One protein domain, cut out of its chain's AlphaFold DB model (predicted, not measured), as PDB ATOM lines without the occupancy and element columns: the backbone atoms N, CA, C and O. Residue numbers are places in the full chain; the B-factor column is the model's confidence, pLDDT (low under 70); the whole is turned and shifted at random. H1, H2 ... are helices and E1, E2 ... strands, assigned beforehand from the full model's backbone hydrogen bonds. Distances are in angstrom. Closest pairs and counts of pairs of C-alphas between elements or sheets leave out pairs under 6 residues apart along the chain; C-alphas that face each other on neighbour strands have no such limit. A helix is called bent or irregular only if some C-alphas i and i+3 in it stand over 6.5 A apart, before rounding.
ATOM      1  N   PRO A   2      34.928  65.246   1.752       68.56
ATOM      2  CA  PRO A   2      36.354  64.942   1.835       68.56
ATOM      3  C   PRO A   2      36.951  65.541   3.115       68.56
ATOM      4  O   PRO A   2      36.555  66.622   3.544       68.56
ATOM      5  N   VAL A   3      37.880  64.816   3.737       74.44
ATOM      6  CA  VAL A   3      38.596  65.284   4.929       74.44
ATOM      7  C   VAL A   3      39.519  66.432   4.515       74.44
ATOM      8  O   VAL A   3      40.302  66.244   3.577       74.44
ATOM      9  N   PRO A   4      39.459  67.605   5.168       74.44
ATOM     10  CA  PRO A   4      40.339  68.711   4.817       74.44
ATOM     11  C   PRO A   4      41.799  68.327   5.076       74.44
ATOM     12  O   PRO A   4      42.118  67.668   6.069       74.44
ATOM     13  N   GLN A   5      42.694  68.725   4.173       76.44
ATOM     14  CA  GLN A   5      44.138  68.602   4.362       76.44
ATOM     15  C   GLN A   5      44.712  69.960   4.748       76.44
ATOM     16  O   GLN A   5      44.470  70.955   4.068       76.44
ATOM     17  N   VAL A   6      45.495  69.979   5.821       78.19
ATOM     18  CA  VAL A   6      46.232  71.149   6.287       78.19
ATOM     19  C   VAL A   6      47.657  71.037   5.780       78.19
ATOM     20  O   VAL A   6      48.324  70.023   5.991       78.19
ATOM     21  N   LYS A   7      48.119  72.084   5.099       77.50
ATOM     22  CA  LYS A   7      49.508  72.238   4.674       77.50
ATOM     23  C   LYS A   7      50.111  73.383   5.468       77.50
ATOM     24  O   LYS A   7      49.698  74.521   5.275       77.50
ATOM     25  N   LEU A   8      51.070  73.081   6.333       75.06
ATOM     26  CA  LEU A   8      51.824  74.094   7.061       75.06
ATOM     27  C   LEU A   8      53.086  74.466   6.289       75.06
ATOM     28  O   LEU A   8      53.813  73.599   5.793       75.06
ATOM     29  N   SER A   9      53.353  75.765   6.235       68.94
ATOM     30  CA  SER A   9      54.620  76.324   5.778       68.94
ATOM     31  C   SER A   9      55.286  77.024   6.950       68.94
ATOM     32  O   SER A   9      54.664  77.860   7.599       68.94
ATOM     33  N   PHE A  10      56.550  76.707   7.205       69.12
ATOM     34  CA  PHE A  10      57.314  77.333   8.277       69.12
ATOM     35  C   PHE A  10      58.114  78.522   7.724       69.12
ATOM     36  O   PHE A  10      58.731  78.390   6.660       69.12
ATOM     37  N   PRO A  11      58.124  79.685   8.401       60.88
ATOM     38  CA  PRO A  11      59.028  80.772   8.045       60.88
ATOM     39  C   PRO A  11      60.477  80.284   8.201       60.88
ATOM     40  O   PRO A  11      60.825  79.662   9.203       60.88
ATOM     41  N   GLY A  12      61.310  80.510   7.180       56.59
ATOM     42  CA  GLY A  12      62.681  79.991   7.127       56.59
ATOM     43  C   GLY A  12      63.486  80.356   8.379       56.59
ATOM     44  O   GLY A  12      63.702  81.531   8.664       56.59
ATOM     45  N   GLY A  13      63.922  79.340   9.126       61.00
ATOM     46  CA  GLY A  13      64.586  79.475  10.424       61.00
ATOM     47  C   GLY A  13      65.007  78.110  10.990       61.00
ATOM     48  O   GLY A  13      64.984  77.120  10.259       61.00
ATOM     49  N   PRO A  14      65.411  78.021  12.272       58.41
ATOM     50  CA  PRO A  14      65.784  76.751  12.911       58.41
ATOM     51  C   PRO A  14      64.603  75.781  13.112       58.41
ATOM     52  O   PRO A  14      64.831  74.619  13.439       58.41
ATOM     53  N   CYS A  15      63.361  76.240  12.913       58.00
ATOM     54  CA  CYS A  15      62.163  75.401  12.851       58.00
ATOM     55  C   CYS A  15      62.170  74.533  11.576       58.00
ATOM     56  O   CYS A  15      62.858  74.851  10.605       58.00
ATOM     57  N   ALA A  16      61.424  73.425  11.580       55.81
ATOM     58  CA  ALA A  16      61.431  72.390  10.547       55.81
ATOM     59  C   ALA A  16      61.466  72.963   9.116       55.81
ATOM     60  O   ALA A  16      60.559  73.654   8.660       55.81
ATOM     61  N   GLN A  17      62.532  72.626   8.387       53.59
ATOM     62  CA  GLN A  17      62.837  73.124   7.035       53.59
ATOM     63  C   GLN A  17      61.939  72.515   5.937       53.59
ATOM     64  O   GLN A  17      62.096  72.825   4.757       53.59
ATOM     65  N   LYS A  18      61.019  71.613   6.297       57.72
ATOM     66  CA  LYS A  18      60.079  70.966   5.377       57.72
ATOM     67  C   LYS A  18      58.660  71.334   5.779       57.72
ATOM     68  O   LYS A  18      58.291  71.168   6.933       57.72
ATOM     69  N   GLY A  19      57.874  71.803   4.812       64.06
ATOM     70  CA  GLY A  19      56.434  71.951   4.999       64.06
ATOM     71  C   GLY A  19      55.803  70.600   5.332       64.06
ATOM     72  O   GLY A  19      56.121  69.590   4.696       64.06
ATOM     73  N   SER A  20      54.914  70.596   6.318       71.31
ATOM     74  CA  SER A  20      54.222  69.398   6.795       71.31
ATOM     75  C   SER A  20      52.789  69.393   6.288       71.31
ATOM     76  O   SER A  20      52.106  70.417   6.306       71.31
ATOM     77  N   THR A  21      52.322  68.239   5.810       77.31
ATOM     78  CA  THR A  21      50.920  68.049   5.411       77.31
ATOM     79  C   THR A  21      50.282  67.006   6.312       77.31
ATOM     80  O   THR A  21      50.776  65.885   6.390       77.31
ATOM     81  N   PHE A  22      49.171  67.352   6.954       78.75
ATOM     82  CA  PHE A  22      48.393  66.430   7.783       78.75
ATOM     83  C   PHE A  22      46.890  66.620   7.571       78.75
ATOM     84  O   PHE A  22      46.431  67.601   6.985       78.75
ATOM     85  N   SER A  23      46.098  65.644   8.011       79.94
ATOM     86  CA  SER A  23      44.639  65.729   7.958       79.94
ATOM     87  C   SER A  23      44.126  66.731   8.994       79.94
ATOM     88  O   SER A  23      44.349  66.554  10.185       79.94
ATOM     89  N   GLY A  24      43.389  67.749   8.549       79.00
ATOM     90  CA  GLY A  24      42.700  68.718   9.409       79.00
ATOM     91  C   GLY A  24      41.326  68.254   9.891       79.00
ATOM     92  O   GLY A  24      40.555  69.067  10.399       79.00
ATOM     93  N   GLY A  25      40.979  66.985   9.654       83.69
ATOM     94  CA  GLY A  25      39.740  66.366  10.120       83.69
ATOM     95  C   GLY A  25      39.794  65.963  11.590       83.69
ATOM     96  O   GLY A  25      40.857  65.884  12.198       83.69
ATOM     97  N   LEU A  26      38.627  65.650  12.144       87.94
ATOM     98  CA  LEU A  26      38.492  65.116  13.495       87.94
ATOM     99  C   LEU A  26      38.988  63.667  13.520       87.94
ATOM    100  O   LEU A  26      38.651  62.896  12.626       87.94
ATOM    101  N   PHE A  27      39.750  63.267  14.537       90.88
ATOM    102  CA  PHE A  27      40.166  61.873  14.702       90.88
ATOM    103  C   PHE A  27      39.168  61.133  15.604       90.88
ATOM    104  O   PHE A  27      39.179  61.298  16.823       90.88
ATOM    105  N   ILE A  28      38.269  60.344  15.007       92.06
ATOM    106  CA  ILE A  28      37.195  59.624  15.709       92.06
ATOM    107  C   ILE A  28      37.218  58.159  15.278       92.06
ATOM    108  O   ILE A  28      37.217  57.859  14.090       92.06
ATOM    109  N   ASN A  29      37.190  57.237  16.247       90.81
ATOM    110  CA  ASN A  29      37.149  55.790  15.993       90.81
ATOM    111  C   ASN A  29      38.292  55.291  15.079       90.81
ATOM    112  O   ASN A  29      38.066  54.487  14.180       90.81
ATOM    113  N   ASN A  30      39.519  55.764  15.328       90.31
ATOM    114  CA  ASN A  30      40.726  55.417  14.566       90.31
ATOM    115  C   ASN A  30      40.735  55.897  13.097       90.31
ATOM    116  O   ASN A  30      41.518  55.403  12.288       90.31
ATOM    117  N   GLU A  31      39.890  56.871  12.750       91.06
ATOM    118  CA  GLU A  31      39.793  57.441  11.405       91.06
ATOM    119  C   GLU A  31      39.760  58.973  11.455       91.06
ATOM    120  O   GLU A  31      39.217  59.571  12.387       91.06
ATOM    121  N   PHE A  32      40.307  59.620  10.423       89.31
ATOM    122  CA  PHE A  32      40.094  61.049  10.205       89.31
ATOM    123  C   PHE A  32      38.761  61.261   9.490       89.31
ATOM    124  O   PHE A  32      38.562  60.778   8.376       89.31
ATOM    125  N   VAL A  33      37.854  62.005  10.116       88.62
ATOM    126  CA  VAL A  33      36.514  62.295   9.605       88.62
ATOM    127  C   VAL A  33      36.308  63.798   9.450       88.62
ATOM    128  O   VAL A  33      36.825  64.608  10.218       88.62
ATOM    129  N   ALA A  34      35.537  64.193   8.439       86.00
ATOM    130  CA  ALA A  34      35.060  65.567   8.333       86.00
ATOM    131  C   ALA A  34      33.975  65.836   9.394       86.00
ATOM    132  O   ALA A  34      33.213  64.927   9.741       86.00
ATOM    133  N   SER A  35      33.893  67.083   9.871       85.88
ATOM    134  CA  SER A  35      32.777  67.555  10.705       85.88
ATOM    135  C   SER A  35      31.469  67.461   9.940       85.88
ATOM    136  O   SER A  35      31.436  67.668   8.723       85.88
ATOM    137  N   GLU A  36      30.385  67.183  10.658       85.31
ATOM    138  CA  GLU A  36      29.043  67.158  10.075       85.31
ATOM    139  C   GLU A  36      28.669  68.505   9.446       85.31
ATOM    140  O   GLU A  36      28.037  68.543   8.390       85.31
ATOM    141  N   SER A  37      29.104  69.612  10.055       83.06
ATOM    142  CA  SER A  37      28.830  70.957   9.537       83.06
ATOM    143  C   SER A  37      29.714  71.358   8.355       83.06
ATOM    144  O   SER A  37      29.382  72.306   7.646       83.06
ATOM    145  N   GLY A  38      30.855  70.684   8.168       82.44
ATOM    146  CA  GLY A  38      31.885  71.076   7.202       82.44
ATOM    147  C   GLY A  38      32.568  72.418   7.504       82.44
ATOM    148  O   GLY A  38      33.356  72.880   6.681       82.44
ATOM    149  N   LYS A  39      32.281  73.048   8.650       85.25
ATOM    150  CA  LYS A  39      32.900  74.315   9.044       85.25
ATOM    151  C   LYS A  39      34.362  74.112   9.423       85.25
ATOM    152  O   LYS A  39      34.735  73.103  10.026       85.25
ATOM    153  N   THR A  40      35.172  75.106   9.092       86.44
ATOM    154  CA  THR A  40      36.561  75.218   9.527       86.44
ATOM    155  C   THR A  40      36.775  76.576  10.176       86.44
ATOM    156  O   THR A  40      36.049  77.530   9.886       86.44
ATOM    157  N   PHE A  41      37.776  76.667  11.042       85.44
ATOM    158  CA  PHE A  41      38.245  77.929  11.592       85.44
ATOM    159  C   PHE A  41      39.732  78.116  11.299       85.44
ATOM    160  O   PHE A  41      40.505  77.152  11.262       85.44
ATOM    161  N   ALA A  42      40.118  79.378  11.111       85.75
ATOM    162  CA  ALA A  42      41.494  79.764  10.861       85.75
ATOM    163  C   ALA A  42      42.331  79.663  12.144       85.75
ATOM    164  O   ALA A  42      41.941  80.161  13.206       85.75
ATOM    165  N   VAL A  43      43.499  79.044  12.020       83.69
ATOM    166  CA  VAL A  43      44.601  79.113  12.976       83.69
ATOM    167  C   VAL A  43      45.514  80.242  12.524       83.69
ATOM    168  O   VAL A  43      45.985  80.249  11.385       83.69
ATOM    169  N   ILE A  44      45.724  81.208  13.412       84.56
ATOM    170  CA  ILE A  44      46.497  82.418  13.144       84.56
ATOM    171  C   ILE A  44      47.789  82.328  13.945       84.56
ATOM    172  O   ILE A  44      47.739  82.104  15.152       84.56
ATOM    173  N   ASP A  45      48.922  82.540  13.283       81.25
ATOM    174  CA  ASP A  45      50.214  82.646  13.952       81.25
ATOM    175  C   ASP A  45      50.238  83.956  14.754       81.25
ATOM    176  O   ASP A  45      50.166  85.039  14.161       81.25
ATOM    177  N   PRO A  46      50.350  83.902  16.091       81.19
ATOM    178  CA  PRO A  46      50.310  85.094  16.933       81.19
ATOM    179  C   PRO A  46      51.521  86.018  16.735       81.19
ATOM    180  O   PRO A  46      51.454  87.188  17.106       81.19
ATOM    181  N   SER A  47      52.621  85.526  16.157       76.88
ATOM    182  CA  SER A  47      53.829  86.319  15.910       76.88
ATOM    183  C   SER A  47      53.737  87.175  14.643       76.88
ATOM    184  O   SER A  47      54.311  88.264  14.594       76.88
ATOM    185  N   THR A  48      52.995  86.710  13.635       77.88
ATOM    186  CA  THR A  48      52.853  87.387  12.334       77.88
ATOM    187  C   THR A  48      51.447  87.922  12.072       77.88
ATOM    188  O   THR A  48      51.273  88.785  11.212       77.88
ATOM    189  N   GLY A  49      50.436  87.420  12.786       80.00
ATOM    190  CA  GLY A  49      49.022  87.696  12.529       80.00
ATOM    191  C   GLY A  49      48.498  87.059  11.239       80.00
ATOM    192  O   GLY A  49      47.410  87.410  10.786       80.00
ATOM    193  N   THR A  50      49.263  86.154  10.623       81.69
ATOM    194  CA  THR A  50      48.894  85.515   9.356       81.69
ATOM    195  C   THR A  50      48.199  84.179   9.584       81.69
ATOM    196  O   THR A  50      48.479  83.464  10.545       81.69
ATOM    197  N   GLU A  51      47.257  83.844   8.701       84.56
ATOM    198  CA  GLU A  51      46.603  82.539   8.719       84.56
ATOM    199  C   GLU A  51      47.589  81.448   8.288       84.56
ATOM    200  O   GLU A  51      48.203  81.526   7.224       84.56
ATOM    201  N   VAL A  52      47.700  80.416   9.120       80.31
ATOM    202  CA  VAL A  52      48.626  79.299   8.926       80.31
ATOM    203  C   VAL A  52      47.899  78.050   8.438       80.31
ATOM    204  O   VAL A  52      48.427  77.285   7.632       80.31
ATOM    205  N   ALA A  53      46.691  77.814   8.953       81.88
ATOM    206  CA  ALA A  53      45.930  76.600   8.696       81.88
ATOM    207  C   ALA A  53      44.427  76.799   8.894       81.88
ATOM    208  O   ALA A  53      43.994  77.635   9.679       81.88
ATOM    209  N   GLN A  54      43.636  75.946   8.242       82.75
ATOM    210  CA  GLN A  54      42.198  75.803   8.473       82.75
ATOM    211  C   GLN A  54      41.930  74.451   9.128       82.75
ATOM    212  O   GLN A  54      42.186  73.406   8.524       82.75
ATOM    213  N   VAL A  55      41.410  74.461  10.353       84.12
ATOM    214  CA  VAL A  55      41.113  73.239  11.112       84.12
ATOM    215  C   VAL A  55      39.607  73.056  11.216       84.12
ATOM    216  O   VAL A  55      38.852  74.021  11.307       84.12
ATOM    217  N   THR A  56      39.158  71.804  11.176       87.44
ATOM    218  CA  THR A  56      37.736  71.468  11.265       87.44
ATOM    219  C   THR A  56      37.138  71.887  12.611       87.44
ATOM    220  O   THR A  56      37.671  71.551  13.668       87.44
ATOM    221  N   GLU A  57      35.985  72.556  12.575       87.25
ATOM    222  CA  GLU A  57      35.193  72.882  13.761       87.25
ATOM    223  C   GLU A  57      34.281  71.697  14.123       87.25
ATOM    224  O   GLU A  57      33.432  71.269  13.330       87.25
ATOM    225  N   ALA A  58      34.467  71.134  15.319       88.25
ATOM    226  CA  ALA A  58      33.628  70.049  15.818       88.25
ATOM    227  C   ALA A  58      32.261  70.577  16.273       88.25
ATOM    228  O   ALA A  58      32.179  71.571  16.991       88.25
ATOM    229  N   THR A  59      31.189  69.880  15.893       90.88
ATOM    230  CA  THR A  59      29.835  70.161  16.391       90.88
ATOM    231  C   THR A  59      29.474  69.270  17.578       90.88
ATOM    232  O   THR A  59      30.124  68.254  17.819       90.88
ATOM    233  N   GLU A  60      28.390  69.594  18.289       90.44
ATOM    234  CA  GLU A  60      27.835  68.749  19.361       90.44
ATOM    235  C   GLU A  60      27.622  67.295  18.904       90.44
ATOM    236  O   GLU A  60      27.992  66.353  19.598       90.44
ATOM    237  N   LYS A  61      27.137  67.095  17.675       89.81
ATOM    238  CA  LYS A  61      26.930  65.755  17.114       89.81
ATOM    239  C   LYS A  61      28.236  65.009  16.837       89.81
ATOM    240  O   LYS A  61      28.284  63.785  16.967       89.81
ATOM    241  N   ASP A  62      29.303  65.714  16.468       90.38
ATOM    242  CA  ASP A  62      30.623  65.101  16.314       90.38
ATOM    243  C   ASP A  62      31.197  64.685  17.674       90.38
ATOM    244  O   ASP A  62      31.789  63.609  17.788       90.38
ATOM    245  N   VAL A  63      30.947  65.481  18.721       90.88
ATOM    246  CA  VAL A  63      31.276  65.121  20.109       90.88
ATOM    247  C   VAL A  63      30.493  63.878  20.537       90.88
ATOM    248  O   VAL A  63      31.099  62.922  21.019       90.88
ATOM    249  N   ASP A  64      29.186  63.812  20.271       91.44
ATOM    250  CA  ASP A  64      28.368  62.627  20.561       91.44
ATOM    251  C   ASP A  64      28.888  61.369  19.854       91.44
ATOM    252  O   ASP A  64      28.904  60.275  20.427       91.44
ATOM    253  N   ARG A  65      29.330  61.501  18.598       91.19
ATOM    254  CA  ARG A  65      29.952  60.400  17.843       91.19
ATOM    255  C   ARG A  65      31.258  59.953  18.493       91.19
ATOM    256  O   ARG A  65      31.478  58.746  18.614       91.19
ATOM    257  N   ALA A  66      32.095  60.892  18.933       91.81
ATOM    258  CA  ALA A  66      33.339  60.592  19.636       91.81
ATOM    259  C   ALA A  66      33.084  59.884  20.976       91.81
ATOM    260  O   ALA A  66      33.714  58.862  21.253       91.81
ATOM    261  N   VAL A  67      32.111  60.353  21.761       93.06
ATOM    262  CA  VAL A  67      31.719  59.735  23.038       93.06
ATOM    263  C   VAL A  67      31.186  58.320  22.820       93.06
ATOM    264  O   VAL A  67      31.628  57.388  23.493       93.06
ATOM    265  N   LYS A  68      30.299  58.113  21.837       92.81
ATOM    266  CA  LYS A  68      29.784  56.775  21.499       92.81
ATOM    267  C   LYS A  68      30.897  55.822  21.058       92.81
ATOM    268  O   LYS A  68      30.879  54.651  21.435       92.81
ATOM    269  N   ALA A  69      31.867  56.309  20.283       92.50
ATOM    270  CA  ALA A  69      33.025  55.516  19.879       92.50
ATOM    271  C   ALA A  69      33.911  55.147  21.080       92.50
ATOM    272  O   ALA A  69      34.293  53.984  21.211       92.50
ATOM    273  N   ALA A  70      34.183  56.098  21.979       90.50
ATOM    274  CA  ALA A  70      34.957  55.864  23.197       90.50
ATOM    275  C   ALA A  70      34.271  54.848  24.123       90.50
ATOM    276  O   ALA A  70      34.906  53.884  24.549       90.50
ATOM    277  N   GLN A  71      32.961  54.996  24.345       91.44
ATOM    278  CA  GLN A  71      32.166  54.063  25.147       91.44
ATOM    279  C   GLN A  71      32.195  52.650  24.549       91.44
ATOM    280  O   GLN A  71      32.501  51.680  25.238       91.44
ATOM    281  N   LYS A  72      31.978  52.525  23.233       91.94
ATOM    282  CA  LYS A  72      32.071  51.233  22.545       91.94
ATOM    283  C   LYS A  72      33.464  50.619  22.689       91.94
ATOM    284  O   LYS A  72      33.579  49.414  22.907       91.94
ATOM    285  N   ALA A  73      34.522  51.416  22.554       89.88
ATOM    286  CA  ALA A  73      35.893  50.946  22.708       89.88
ATOM    287  C   ALA A  73      36.160  50.448  24.140       89.88
ATOM    288  O   ALA A  73      36.788  49.400  24.299       89.88
ATOM    289  N   PHE A  74      35.624  51.133  25.154       89.00
ATOM    290  CA  PHE A  74      35.675  50.710  26.553       89.00
ATOM    291  C   PHE A  74      34.960  49.367  26.770       89.00
ATOM    292  O   PHE A  74      35.573  48.418  27.257       89.00
ATOM    293  N   ASP A  75      33.713  49.234  26.317       88.50
ATOM    294  CA  ASP A  75      32.898  48.029  26.545       88.50
ATOM    295  C   ASP A  75      33.419  46.799  25.775       88.50
ATOM    296  O   ASP A  75      33.317  45.641  26.209       88.50
ATOM    297  N   THR A  76      33.985  47.022  24.586       88.00
ATOM    298  CA  THR A  76      34.386  45.930  23.688       88.00
ATOM    299  C   THR A  76      35.830  45.500  23.863       88.00
ATOM    300  O   THR A  76      36.073  44.293  23.825       88.00
ATOM    301  N   THR A  77      36.751  46.447  24.059       86.12
ATOM    302  CA  THR A  77      38.195  46.209  23.928       86.12
ATOM    303  C   THR A  77      38.966  46.695  25.150       86.12
ATOM    304  O   THR A  77      39.570  45.885  25.835       86.12
ATOM    305  N   TRP A  78      38.941  47.990  25.466       86.81
ATOM    306  CA  TRP A  78      39.921  48.597  26.374       86.81
ATOM    307  C   TRP A  78      39.536  48.606  27.854       86.81
ATOM    308  O   TRP A  78      40.432  48.676  28.685       86.81
ATOM    309  N   GLY A  79      38.248  48.542  28.201       80.31
ATOM    310  CA  GLY A  79      37.779  48.817  29.564       80.31
ATOM    311  C   GLY A  79      38.308  47.838  30.607       80.31
ATOM    312  O   GLY A  79      39.114  48.203  31.451       80.31
ATOM    313  N   THR A  80      37.869  46.581  30.557       80.12
ATOM    314  CA  THR A  80      38.304  45.536  31.512       80.12
ATOM    315  C   THR A  80      38.992  44.349  30.847       80.12
ATOM    316  O   THR A  80      39.455  43.439  31.529       80.12
ATOM    317  N   LYS A  81      39.051  44.335  29.512       84.44
ATOM    318  CA  LYS A  81      39.517  43.182  28.729       84.44
ATOM    319  C   LYS A  81      41.000  43.246  28.370       84.44
ATOM    320  O   LYS A  81      41.566  42.213  28.024       84.44
ATOM    321  N   VAL A  82      41.631  44.418  28.458       87.00
ATOM    322  CA  VAL A  82      43.073  44.576  28.229       87.00
ATOM    323  C   VAL A  82      43.789  44.667  29.580       87.00
ATOM    324  O   VAL A  82      43.468  45.547  30.381       87.00
TER     325      VAL A  82
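Overview. This is residues 2 to 82 of the 175 residues of the protein "Aldedh domain-containing protein" of Tilletia indica (UniProt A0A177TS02). Two strand hairpins, E1 with E2 and E5 with E6, lie side by side with E1 next to E6; beyond one end of them comes the long helix H1, and the small hairpin E3 with E4 sits between, E3 meeting H1 beside residues 62 to 70. The whole is elongated and loosely built, each hairpin a two-stranded antiparallel sheet of its own. The printed part has 81 residues, with six named strands and one named helix in the order E1 E2 E3 E4 E5 E6 H1, a mixed class of helices and strands. It is loose, with a radius of gyration of the C-alphas of 16.5 A, and its C-alphas span 48 by 30 by 23 A.

Arrangement. Begin with the hairpin of E5, residues 40 to 44, and E6, residues 51 to 56: the two are antiparallel at 150 degrees, with N 43 and O 53 within hydrogen-bond range at 2.8 A. Next look at E1, residues 5 to 8, where the closest C-alphas to E6 are those of Val 6 and Ala 53, 6.0 A apart. E1 forms a hairpin with E2, residues 20 to 23, antiparallel at 155 degrees; there N 6 and O 22 are 2.8 A apart. E2 runs on into E3, residues 26 to 28, across a break of 2 residues at 54 degrees. E3 and E4, residues 31 to 33, form the third hairpin, antiparallel at 135 degrees, with N 28 and O 31 at 2.9 A. Last comes H1, residues 60 to 78, whose closest C-alpha to E3 is that of Ala 66, 5.6 A from that of Ile 28. H1 is apart from E1, E2, E4 and E5. In its backbone 14 of 15 O i to N i+4 pairs are within hydrogen-bond range.

Along the chain. Find C-alpha 51 at (46.603, 82.539, 8.719); from there E6 runs 14.4 A to C-alpha 56, while E5 measures 12.8 A and E2 10.3 A. E1 begins at C-alpha 5, at (44.138, 68.602, 4.362), and is 9.8 A long; E3 and E4 are each 6.1 A. H1 runs 24.5 A to C-alpha 78 at (39.921, 48.597, 26.374), and is irregular: C-alphas 75 and 78 are 7.0 A apart.

Size, cuts and confidence. The two C-alphas farthest apart, those of Thr 48 and Lys 81, are 49.0 A apart. The printed part, residues 2 to 82, has no cut. Look between E1 and E2 for the long link of 11 residues. Residues 9 to 19, with residue 2, have pLDDT under 70; the mean of the printed part is 81.6.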